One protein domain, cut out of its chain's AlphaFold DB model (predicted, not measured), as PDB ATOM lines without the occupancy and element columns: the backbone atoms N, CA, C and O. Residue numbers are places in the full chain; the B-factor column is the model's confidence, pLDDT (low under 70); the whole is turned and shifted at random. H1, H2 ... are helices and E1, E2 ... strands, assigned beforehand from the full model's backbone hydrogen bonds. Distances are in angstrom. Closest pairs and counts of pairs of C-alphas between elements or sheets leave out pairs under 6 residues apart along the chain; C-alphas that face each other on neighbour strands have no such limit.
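AT A GLANCE: This is residues 9 to 70 and 77 to 97 of the 437 residues of an uncharacterized protein of Gallaecimonas xiamenensis 3-C-1 (UniProt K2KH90). A small three-stranded sheet has helices over one face, in two layers: long H2 runs along it and H3 crosses H2, with short H1 next to them. A long loop, residues 23 to 41, swings wide; residues 65 to 70 stick out. The 83 printed residues run E1 E2 H1 H2 H3 E3, class mixed, antiparallel order E1 - E2 - E3; compact, radius of gyration 12.3 A, spans 36 by 29 by 20 A.

HOW THE PARTS SIT: E2, residues 17 to 22, forms a hairpin with E1, residues 9 to 11 (N 10 to O 18, 2.9 A), and is antiparallel to E3, residues 92 to 96 (N 93 to O 21, 2.8 A). H2, residues 51 to 66, is on the sheet, height 10.1 A, along E2 at 7 degrees on the local plane. H3, residues 77 to 88, touches H2 about perpendicular, 78 degrees; C-alphas Trp 61 and Leu 83 are closest, 7.2 A. H1, residues 42 to 48, only just touches H3, with 3 pairs of C-alphas within 8 A. Every O i to N i+4 pair is within hydrogen-bond range in H1 and H2, 7 of 8 in H3.

IN THESE COORDINATES: H2 spans 22.7 A, E2 17.1 A. C-alpha 9 is at (11.444, 27.008, -20.759), C-alpha 96 at (11.321, 22.610, -12.107).

THE WHOLE: Residues 71 to 76 are cut out, a 19.9 A gap between C-alphas 70 and 77. E2 to H1 is a long link. Residues 26 to 40, 66 to 70 and 77 have pLDDT under 70.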
ATOM      1  N   GLU A   9      11.774  26.402 -22.057       89.00
ATOM      2  CA  GLU A   9      11.444  27.008 -20.759       89.00
ATOM      3  C   GLU A   9       9.987  27.522 -20.779       89.00
ATOM      4  O   GLU A   9       9.621  28.318 -21.643       89.00
ATOM      5  N   VAL A  10       9.149  27.079 -19.835       86.88
ATOM      6  CA  VAL A  10       7.757  27.544 -19.652       86.88
ATOM      7  C   VAL A  10       7.491  27.938 -18.200       86.88
ATOM      8  O   VAL A  10       8.206  27.538 -17.282       86.88
ATOM      9  N   THR A  11       6.458  28.750 -17.972       83.62
ATOM     10  CA  THR A  11       6.075  29.236 -16.637       83.62
ATOM     11  C   THR A  11       4.617  28.896 -16.326       83.62
ATOM     12  O   THR A  11       3.729  29.062 -17.172       83.62
ATOM     13  N   ASP A  12       4.379  28.415 -15.107       85.56
ATOM     14  CA  ASP A  12       3.054  28.072 -14.591       85.56
ATOM     15  C   ASP A  12       2.311  29.290 -14.004       85.56
ATOM     16  O   ASP A  12       2.873  30.377 -13.832       85.56
ATOM     17  N   ALA A  13       1.028  29.113 -13.678       76.75
ATOM     18  CA  ALA A  13       0.176  30.162 -13.115       76.75
ATOM     19  C   ALA A  13       0.653  30.717 -11.751       76.75
ATOM     20  O   ALA A  13       0.183  31.769 -11.317       76.75
ATOM     21  N   LEU A  14       1.600  30.051 -11.078       76.62
ATOM     22  CA  LEU A  14       2.167  30.442  -9.785       76.62
ATOM     23  C   LEU A  14       3.564  31.084  -9.910       76.62
ATOM     24  O   LEU A  14       4.144  31.473  -8.899       76.62
ATOM     25  N   ASN A  15       4.067  31.308 -11.132       77.00
ATOM     26  CA  ASN A  15       5.440  31.741 -11.456       77.00
ATOM     27  C   ASN A  15       6.522  30.667 -11.191       77.00
ATOM     28  O   ASN A  15       7.706  30.994 -11.109       77.00
ATOM     29  N   GLY A  16       6.149  29.389 -11.084       83.44
ATOM     30  CA  GLY A  16       7.090  28.278 -11.179       83.44
ATOM     31  C   GLY A  16       7.603  28.151 -12.614       83.44
ATOM     32  O   GLY A  16       6.811  28.020 -13.546       83.44
ATOM     33  N   VAL A  17       8.922  28.205 -12.796       84.50
ATOM     34  CA  VAL A  17       9.576  28.001 -14.096       84.50
ATOM     35  C   VAL A  17       9.949  26.527 -14.243       84.50
ATOM     36  O   VAL A  17      10.447  25.916 -13.298       84.50
ATOM     37  N   TYR A  18       9.714  25.963 -15.423       88.06
ATOM     38  CA  TYR A  18       9.967  24.564 -15.758       88.06
ATOM     39  C   TYR A  18      10.708  24.493 -17.096       88.06
ATOM     40  O   TYR A  18      10.287  25.134 -18.058       88.06
ATOM     41  N   VAL A  19      11.790  23.714 -17.171       89.81
ATOM     42  CA  VAL A  19      12.502  23.445 -18.430       89.81
ATOM     43  C   VAL A  19      12.262  22.003 -18.861       89.81
ATOM     44  O   VAL A  19      12.437  21.073 -18.075       89.81
ATOM     45  N   PHE A  20      11.860  21.839 -20.118       89.06
ATOM     46  CA  PHE A  20      11.605  20.566 -20.777       89.06
ATOM     47  C   PHE A  20      12.745  20.244 -21.746       89.06
ATOM     48  O   PHE A  20      13.183  21.106 -22.515       89.06
ATOM     49  N   VAL A  21      13.232  19.005 -21.689       88.81
ATOM     50  CA  VAL A  21      14.447  18.540 -22.374       88.81
ATOM     51  C   VAL A  21      14.214  17.115 -22.896       88.81
ATOM     52  O   VAL A  21      13.779  16.267 -22.116       88.81
ATOM     53  N   PRO A  22      14.474  16.795 -24.175       85.00
ATOM     54  CA  PRO A  22      14.349  15.429 -24.682       85.00
ATOM     55  C   PRO A  22      15.435  14.521 -24.087       85.00
ATOM     56  O   PRO A  22      16.570  14.948 -23.876       85.00
ATOM     57  N   ARG A  23      15.120  13.237 -23.874       83.50
ATOM     58  CA  ARG A  23      16.024  12.251 -23.239       83.50
ATOM     59  C   ARG A  23      17.407  12.138 -23.899       83.50
ATOM     60  O   ARG A  23      18.384  11.799 -23.240       83.50
ATOM     61  N   ASN A  24      17.484  12.415 -25.198       80.12
ATOM     62  CA  ASN A  24      18.704  12.288 -26.000       80.12
ATOM     63  C   ASN A  24      19.490  13.613 -26.117       80.12
ATOM     64  O   ASN A  24      20.405  13.708 -26.934       80.12
ATOM     65  N   HIS A  25      19.135  14.643 -25.339       77.62
ATOM     66  CA  HIS A  25      19.845  15.921 -25.317       77.62
ATOM     67  C   HIS A  25      21.277  15.748 -24.772       77.62
ATOM     68  O   HIS A  25      21.431  15.170 -23.693       77.62
ATOM     69  N   PRO A  26      22.325  16.278 -25.436       63.09
ATOM     70  CA  PRO A  26      23.714  16.073 -25.008       63.09
ATOM     71  C   PRO A  26      23.974  16.591 -23.585       63.09
ATOM     72  O   PRO A  26      24.600  15.905 -22.780       63.09
ATOM     73  N   ASP A  27      23.409  17.750 -23.239       62.28
ATOM     74  CA  ASP A  27      23.573  18.376 -21.920       62.28
ATOM     75  C   ASP A  27      22.632  17.835 -20.822       62.28
ATOM     76  O   ASP A  27      22.561  18.438 -19.756       62.28
ATOM     77  N   LEU A  28      21.875  16.740 -21.019       65.31
ATOM     78  CA  LEU A  28      20.827  16.325 -20.059       65.31
ATOM     79  C   LEU A  28      21.348  16.129 -18.614       65.31
ATOM     80  O   LEU A  28      20.643  16.434 -17.653       65.31
ATOM     81  N   LEU A  29      22.603  15.697 -18.453       56.94
ATOM     82  CA  LEU A  29      23.262  15.535 -17.147       56.94
ATOM     83  C   LEU A  29      23.390  16.850 -16.354       56.94
ATOM     84  O   LEU A  29      23.393  16.831 -15.125       56.94
ATOM     85  N   LEU A  30      23.442  17.996 -17.039       51.38
ATOM     86  CA  LEU A  30      23.554  19.328 -16.431       51.38
ATOM     87  C   LEU A  30      22.233  19.800 -15.793       51.38
ATOM     88  O   LEU A  30      22.213  20.804 -15.083       51.38
ATOM     89  N   TYR A  31      21.141  19.058 -16.005       55.41
ATOM     90  CA  TYR A  31      19.837  19.289 -15.384       55.41
ATOM     91  C   TYR A  31      19.599  18.417 -14.141       55.41
ATOM     92  O   TYR A  31      18.854  18.809 -13.246       55.41
ATOM     93  N   THR A  32      20.222  17.236 -14.064       53.28
ATOM     94  CA  THR A  32      19.859  16.197 -13.082       53.28
ATOM     95  C   THR A  32      20.319  16.447 -11.641       53.28
ATOM     96  O   THR A  32      19.887  15.720 -10.750       53.28
ATOM     97  N   GLU A  33      21.145  17.468 -11.382       45.84
ATOM     98  CA  GLU A  33      21.517  17.882 -10.015       45.84
ATOM     99  C   GLU A  33      20.502  18.842  -9.366       45.84
ATOM    100  O   GLU A  33      20.450  18.962  -8.142       45.84
ATOM    101  N   GLY A  34      19.665  19.518 -10.161       50.72
ATOM    102  CA  GLY A  34      18.494  20.212  -9.633       50.72
ATOM    103  C   GLY A  34      17.408  19.195  -9.298       50.72
ATOM    104  O   GLY A  34      17.191  18.278 -10.086       50.72
ATOM    105  N   ASN A  35      16.726  19.352  -8.155       47.59
ATOM    106  CA  ASN A  35      15.680  18.430  -7.686       47.59
ATOM    107  C   ASN A  35      14.681  18.072  -8.801       47.59
ATOM    108  O   ASN A  35      13.722  18.807  -9.050       47.59
ATOM    109  N   SER A  36      14.884  16.912  -9.428       52.53
ATOM    110  CA  SER A  36      13.907  16.315 -10.328       52.53
ATOM    111  C   SER A  36      12.621  16.096  -9.540       52.53
ATOM    112  O   SER A  36      12.637  15.469  -8.478       52.53
ATOM    113  N   SER A  37      11.507  16.630 -10.040       52.66
ATOM    114  CA  SER A  37      10.180  16.464  -9.446       52.66
ATOM    115  C   SER A  37       9.650  15.058  -9.745       52.66
ATOM    116  O   SER A  37       8.694  14.878 -10.499       52.66
ATOM    117  N   ALA A  38      10.333  14.057  -9.190       44.66
ATOM    118  CA  ALA A  38      10.021  12.651  -9.355       44.66
ATOM    119  C   ALA A  38       8.615  12.357  -8.815       44.66
ATOM    120  O   ALA A  38       8.306  12.672  -7.669       44.66
ATOM    121  N   GLN A  39       7.786  11.732  -9.654       52.69
ATOM    122  CA  GLN A  39       6.429  11.284  -9.312       52.69
ATOM    123  C   GLN A  39       5.478  12.408  -8.850       52.69
ATOM    124  O   GLN A  39       4.640  12.213  -7.972       52.69
ATOM    125  N   GLY A  40       5.565  13.578  -9.492       57.22
ATOM    126  CA  GLY A  40       4.427  14.496  -9.570       57.22
ATOM    127  C   GLY A  40       3.394  14.015 -10.599       57.22
ATOM    128  O   GLY A  40       3.755  13.401 -11.600       57.22
ATOM    129  N   ASP A  41       2.115  14.320 -10.375       77.25
ATOM    130  CA  ASP A  41       1.055  14.105 -11.367       77.25
ATOM    131  C   ASP A  41       1.257  15.071 -12.551       77.25
ATOM    132  O   ASP A  41       1.070  16.289 -12.433       77.25
ATOM    133  N   PHE A  42       1.683  14.536 -13.699       84.50
ATOM    134  CA  PHE A  42       1.984  15.344 -14.880       84.50
ATOM    135  C   PHE A  42       0.739  15.993 -15.502       84.50
ATOM    136  O   PHE A  42       0.879  17.046 -16.126       84.50
ATOM    137  N   ALA A  43      -0.467  15.449 -15.298       82.69
ATOM    138  CA  ALA A  43      -1.695  16.111 -15.736       82.69
ATOM    139  C   ALA A  43      -1.921  17.398 -14.927       82.69
ATOM    140  O   ALA A  43      -2.088  18.469 -15.508       82.69
ATOM    141  N   GLN A  44      -1.767  17.336 -13.597       82.12
ATOM    142  CA  GLN A  44      -1.838  18.521 -12.731       82.12
ATOM    143  C   GLN A  44      -0.754  19.566 -13.051       82.12
ATOM    144  O   GLN A  44      -0.989  20.766 -12.893       82.12
ATOM    145  N   LEU A  45       0.430  19.150 -13.520       84.88
ATOM    146  CA  LEU A  45       1.441  20.089 -14.019       84.88
ATOM    147  C   LEU A  45       0.963  20.799 -15.294       84.88
ATOM    148  O   LEU A  45       1.046  22.024 -15.368       84.88
ATOM    149  N   LEU A  46       0.431  20.061 -16.274       86.75
ATOM    150  CA  LEU A  46      -0.113  20.643 -17.505       86.75
ATOM    151  C   LEU A  46      -1.323  21.552 -17.237       86.75
ATOM    152  O   LEU A  46      -1.504  22.538 -17.953       86.75
ATOM    153  N   ASP A  47      -2.149  21.255 -16.232       86.19
ATOM    154  CA  ASP A  47      -3.283  22.089 -15.793       86.19
ATOM    155  C   ASP A  47      -2.837  23.367 -15.058       86.19
ATOM    156  O   ASP A  47      -3.531  24.382 -15.100       86.19
ATOM    157  N   ARG A  48      -1.650  23.358 -14.435       84.88
ATOM    158  CA  ARG A  48      -1.018  24.557 -13.856       84.88
ATOM    159  C   ARG A  48      -0.305  25.434 -14.883       84.88
ATOM    160  O   ARG A  48      -0.088  26.619 -14.607       84.88
ATOM    161  N   LEU A  49       0.100  24.890 -16.034       87.19
ATOM    162  CA  LEU A  49       0.726  25.688 -17.089       87.19
ATOM    163  C   LEU A  49      -0.249  26.740 -17.627       87.19
ATOM    164  O   LEU A  49      -1.435  26.496 -17.830       87.19
ATOM    165  N   THR A  50       0.287  27.921 -17.932       85.12
ATOM    166  CA  THR A  50      -0.446  28.925 -18.710       85.12
ATOM    167  C   THR A  50      -0.833  28.355 -20.082       85.12
ATOM    168  O   THR A  50      -0.085  27.563 -20.658       85.12
ATOM    169  N   LEU A  51      -1.974  28.772 -20.647       82.50
ATOM    170  CA  LEU A  51      -2.462  28.269 -21.945       82.50
ATOM    171  C   LEU A  51      -1.422  28.431 -23.075       82.50
ATOM    172  O   LEU A  51      -1.314  27.579 -23.955       82.50
ATOM    173  N   SER A  52      -0.627  29.503 -23.020       80.50
ATOM    174  CA  SER A  52       0.520  29.748 -23.900       80.50
ATOM    175  C   SER A  52       1.691  28.794 -23.634       80.50
ATOM    176  O   SER A  52       2.253  28.262 -24.588       80.50
ATOM    177  N   GLY A  53       2.037  28.524 -22.370       87.38
ATOM    178  CA  GLY A  53       3.052  27.531 -21.998       87.38
ATOM    179  C   GLY A  53       2.681  26.109 -22.431       87.38
ATOM    180  O   GLY A  53       3.516  25.402 -22.992       87.38
ATOM    181  N   ARG A  54       1.412  25.714 -22.260       88.19
ATOM    182  CA  ARG A  54       0.872  24.427 -22.735       88.19
ATOM    183  C   ARG A  54       0.952  24.309 -24.265       88.19
ATOM    184  O   ARG A  54       1.455  23.306 -24.764       88.19
ATOM    185  N   HIS A  55       0.550  25.345 -25.010       85.50
ATOM    186  CA  HIS A  55       0.701  25.378 -26.475       85.50
ATOM    187  C   HIS A  55       2.167  25.299 -26.925       85.50
ATOM    188  O   HIS A  55       2.482  24.560 -27.855       85.50
ATOM    189  N   ALA A  56       3.070  26.034 -26.268       86.81
ATOM    190  CA  ALA A  56       4.496  25.999 -26.588       86.81
ATOM    191  C   ALA A  56       5.088  24.594 -26.385       86.81
ATOM    192  O   ALA A  56       5.839  24.121 -27.236       86.81
ATOM    193  N   LEU A  57       4.701  23.909 -25.304       89.75
ATOM    194  CA  LEU A  57       5.143  22.550 -24.993       89.75
ATOM    195  C   LEU A  57       4.616  21.505 -25.986       89.75
ATOM    196  O   LEU A  57       5.379  20.641 -26.418       89.75
ATOM    197  N   LEU A  58       3.349  21.609 -26.396       87.12
ATOM    198  CA  LEU A  58       2.780  20.740 -27.430       87.12
ATOM    199  C   LEU A  58       3.481  20.938 -28.780       87.12
ATOM    200  O   LEU A  58       3.903  19.960 -29.390       87.12
ATOM    201  N   ASN A  59       3.693  22.186 -29.204       84.44
ATOM    202  CA  ASN A  59       4.401  22.489 -30.450       84.44
ATOM    203  C   ASN A  59       5.869  22.024 -30.406       84.44
ATOM    204  O   ASN A  59       6.392  21.534 -31.404       84.44
ATOM    205  N   PHE A  60       6.546  22.151 -29.263       87.81
ATOM    206  CA  PHE A  60       7.911  21.654 -29.060       87.81
ATOM    207  C   PHE A  60       7.987  20.126 -29.202       87.81
ATOM    208  O   PHE A  60       8.820  19.615 -29.947       87.81
ATOM    209  N   TRP A  61       7.064  19.397 -28.566       87.25
ATOM    210  CA  TRP A  61       6.969  17.939 -28.677       87.25
ATOM    211  C   TRP A  61       6.618  17.459 -30.098       87.25
ATOM    212  O   TRP A  61       7.192  16.485 -30.596       87.25
ATOM    213  N   ASP A  62       5.721  18.162 -30.788       83.31
ATOM    214  CA  ASP A  62       5.340  17.830 -32.162       83.31
ATOM    215  C   ASP A  62       6.517  18.023 -33.141       83.31
ATOM    216  O   ASP A  62       6.808  17.136 -33.943       83.31
ATOM    217  N   ASN A  63       7.289  19.110 -33.002       82.81
ATOM    218  CA  ASN A  63       8.515  19.324 -33.785       82.81
ATOM    219  C   ASN A  63       9.602  18.270 -33.494       82.81
ATOM    220  O   ASN A  63      10.265  17.803 -34.421       82.81
ATOM    221  N   LEU A  64       9.771  17.858 -32.230       79.56
ATOM    222  CA  LEU A  64      10.714  16.795 -31.855       79.56
ATOM    223  C   LEU A  64      10.358  15.446 -32.503       79.56
ATOM    224  O   LEU A  64      11.247  14.721 -32.950       79.56
ATOM    225  N   THR A  65       9.068  15.106 -32.577       74.31
ATOM    226  CA  THR A  65       8.609  13.808 -33.104       74.31
ATOM    227  C   THR A  65       8.554  13.751 -34.634       74.31
ATOM    228  O   THR A  65       8.889  12.709 -35.205       74.31
ATOM    229  N   HIS A  66       8.252  14.861 -35.319       66.88
ATOM    230  CA  HIS A  66       8.283  14.942 -36.790       66.88
ATOM    231  C   HIS A  66       9.672  14.682 -37.404       66.88
ATOM    232  O   HIS A  66       9.762  14.264 -38.557       66.88
ATOM    233  N   SER A  67      10.752  14.856 -36.634       55.22
ATOM    234  CA  SER A  67      12.120  14.497 -37.040       55.22
ATOM    235  C   SER A  67      12.332  12.978 -37.211       55.22
ATOM    236  O   SER A  67      13.225  12.549 -37.940       55.22
ATOM    237  N   ALA A  68      11.517  12.146 -36.544       51.34
ATOM    238  CA  ALA A  68      11.804  10.722 -36.347       51.34
ATOM    239  C   ALA A  68      10.862   9.741 -37.073       51.34
ATOM    240  O   ALA A  68      11.227   8.573 -37.226       51.34
ATOM    241  N   SER A  69       9.663  10.148 -37.515       45.38
ATOM    242  CA  SER A  69       8.786   9.303 -38.355       45.38
ATOM    243  C   SER A  69       7.662  10.080 -39.061       45.38
ATOM    244  O   SER A  69       7.024  10.924 -38.434       45.38
ATOM    245  N   PRO A  70       7.322   9.743 -40.323       45.66
ATOM    246  CA  PRO A  70       6.265  10.401 -41.097       45.66
ATOM    247  C   PRO A  70       4.862   9.856 -40.755       45.66
ATOM    248  O   PRO A  70       4.140   9.379 -41.628       45.66
ATOM    249  N   ASN A  77      -7.079  15.960 -28.392       58.91
ATOM    250  CA  ASN A  77      -7.099  15.126 -27.176       58.91
ATOM    251  C   ASN A  77      -6.127  13.926 -27.233       58.91
ATOM    252  O   ASN A  77      -5.803  13.345 -26.200       58.91
ATOM    253  N   SER A  78      -5.652  13.544 -28.424       74.38
ATOM    254  CA  SER A  78      -4.618  12.519 -28.587       74.38
ATOM    255  C   SER A  78      -3.236  13.026 -28.151       74.38
ATOM    256  O   SER A  78      -2.492  12.295 -27.496       74.38
ATOM    257  N   ALA A  79      -2.904  14.282 -28.474       78.12
ATOM    258  CA  ALA A  79      -1.562  14.841 -28.327       78.12
ATOM    259  C   ALA A  79      -1.165  15.076 -26.861       78.12
ATOM    260  O   ALA A  79      -0.069  14.688 -26.464       78.12
ATOM    261  N   GLU A  80      -2.058  15.637 -26.038       82.44
ATOM    262  CA  GLU A  80      -1.785  15.848 -24.606       82.44
ATOM    263  C   GLU A  80      -1.565  14.525 -23.866       82.44
ATOM    264  O   GLU A  80      -0.604  14.388 -23.111       82.44
ATOM    265  N   HIS A  81      -2.394  13.512 -24.135       84.44
ATOM    266  CA  HIS A  81      -2.231  12.198 -23.514       84.44
ATOM    267  C   HIS A  81      -0.911  11.523 -23.928       84.44
ATOM    268  O   HIS A  81      -0.269  10.859 -23.119       84.44
ATOM    269  N   GLN A  82      -0.458  11.731 -25.167       84.44
ATOM    270  CA  GLN A  82       0.823  11.213 -25.655       84.44
ATOM    271  C   GLN A  82       2.028  11.980 -25.100       84.44
ATOM    272  O   GLN A  82       3.059  11.362 -24.854       84.44
ATOM    273  N   LEU A  83       1.897  13.287 -24.856       85.25
ATOM    274  CA  LEU A  83       2.890  14.088 -24.136       85.25
ATOM    275  C   LEU A  83       3.028  13.619 -22.677       85.25
ATOM    276  O   LEU A  83       4.150  13.469 -22.195       85.25
ATOM    277  N   VAL A  84       1.918  13.319 -21.993       88.19
ATOM    278  CA  VAL A  84       1.944  12.716 -20.646       88.19
ATOM    279  C   VAL A  84       2.631  11.348 -20.680       88.19
ATOM    280  O   VAL A  84       3.595  11.151 -19.947       88.19
ATOM    281  N   GLN A  85       2.251  10.450 -21.597       84.25
ATOM    282  CA  GLN A  85       2.933   9.156 -21.751       84.25
ATOM    283  C   GLN A  85       4.435   9.296 -22.078       84.25
ATOM    284  O   GLN A  85       5.234   8.464 -21.656       84.25
ATOM    285  N   ALA A  86       4.843  10.332 -22.817       84.44
ATOM    286  CA  ALA A  86       6.249  10.601 -23.117       84.44
ATOM    287  C   ALA A  86       7.034  11.088 -21.886       84.44
ATOM    288  O   ALA A  86       8.189  10.701 -21.701       84.44
ATOM    289  N   LEU A  87       6.407  11.889 -21.017       85.38
ATOM    290  CA  LEU A  87       6.961  12.276 -19.714       85.38
ATOM    291  C   LEU A  87       7.063  11.062 -18.772       85.38
ATOM    292  O   LEU A  87       8.113  10.829 -18.179       85.38
ATOM    293  N   GLU A  88       6.018  10.232 -18.698       84.25
ATOM    294  CA  GLU A  88       5.972   9.012 -17.873       84.25
ATOM    295  C   GLU A  88       7.018   7.963 -18.290       84.25
ATOM    296  O   GLU A  88       7.649   7.342 -17.435       84.25
ATOM    297  N   ARG A  89       7.251   7.785 -19.599       82.25
ATOM    298  CA  ARG A  89       8.312   6.906 -20.133       82.25
ATOM    299  C   ARG A  89       9.712   7.537 -20.075       82.25
ATOM    300  O   ARG A  89      10.709   6.864 -20.361       82.25
ATOM    301  N   GLY A  90       9.815   8.818 -19.710       82.69
ATOM    302  CA  GLY A  90      11.068   9.574 -19.706       82.69
ATOM    303  C   GLY A  90      11.678   9.727 -21.104       82.69
ATOM    304  O   GLY A  90      12.894   9.642 -21.256       82.69
ATOM    305  N   GLU A  91      10.845   9.864 -22.135       85.69
ATOM    306  CA  GLU A  91      11.231  10.287 -23.492       85.69
ATOM    307  C   GLU A  91      11.441  11.810 -23.527       85.69
ATOM    308  O   GLU A  91      12.350  12.315 -24.193       85.69
ATOM    309  N   LEU A  92      10.642  12.520 -22.727       86.62
ATOM    310  CA  LEU A  92      10.801  13.924 -22.384       86.62
ATOM    311  C   LEU A  92      11.046  14.038 -20.871       86.62
ATOM    312  O   LEU A  92      10.380  13.377 -20.077       86.62
ATOM    313  N   CYS A  93      11.997  14.870 -20.463       87.75
ATOM    314  CA  CYS A  93      12.289  15.174 -19.066       87.75
ATOM    315  C   CYS A  93      11.813  16.592 -18.736       87.75
ATOM    316  O   CYS A  93      11.961  17.498 -19.556       87.75
ATOM    317  N   VAL A  94      11.281  16.793 -17.528       88.38
ATOM    318  CA  VAL A  94      10.907  18.114 -17.008       88.38
ATOM    319  C   VAL A  94      11.635  18.393 -15.699       88.38
ATOM    320  O   VAL A  94      11.656  17.564 -14.792       88.38
ATOM    321  N   PHE A  95      12.207  19.588 -15.603       84.88
ATOM    322  CA  PHE A  95      12.920  20.067 -14.429       84.88
ATOM    323  C   PHE A  95      12.252  21.351 -13.949       84.88
ATOM    324  O   PHE A  95      12.253  22.355 -14.666       84.88
ATOM    325  N   GLN A  96      11.689  21.347 -12.739       84.50
ATOM    326  CA  GLN A  96      11.321  22.610 -12.107       84.50
ATOM    327  C   GLN A  96      12.606  23.372 -11.782       84.50
ATOM    328  O   GLN A  96      13.491  22.856 -11.100       84.50
ATOM    329  N   VAL A  97      12.701  24.616 -12.242       76.88
ATOM    330  CA  VAL A  97      13.843  25.489 -11.977       76.88
ATOM    331  C   VAL A  97      13.744  26.015 -10.545       76.88
ATOM    332  O   VAL A  97      13.365  27.156 -10.282       76.88
TER     333      VAL A  97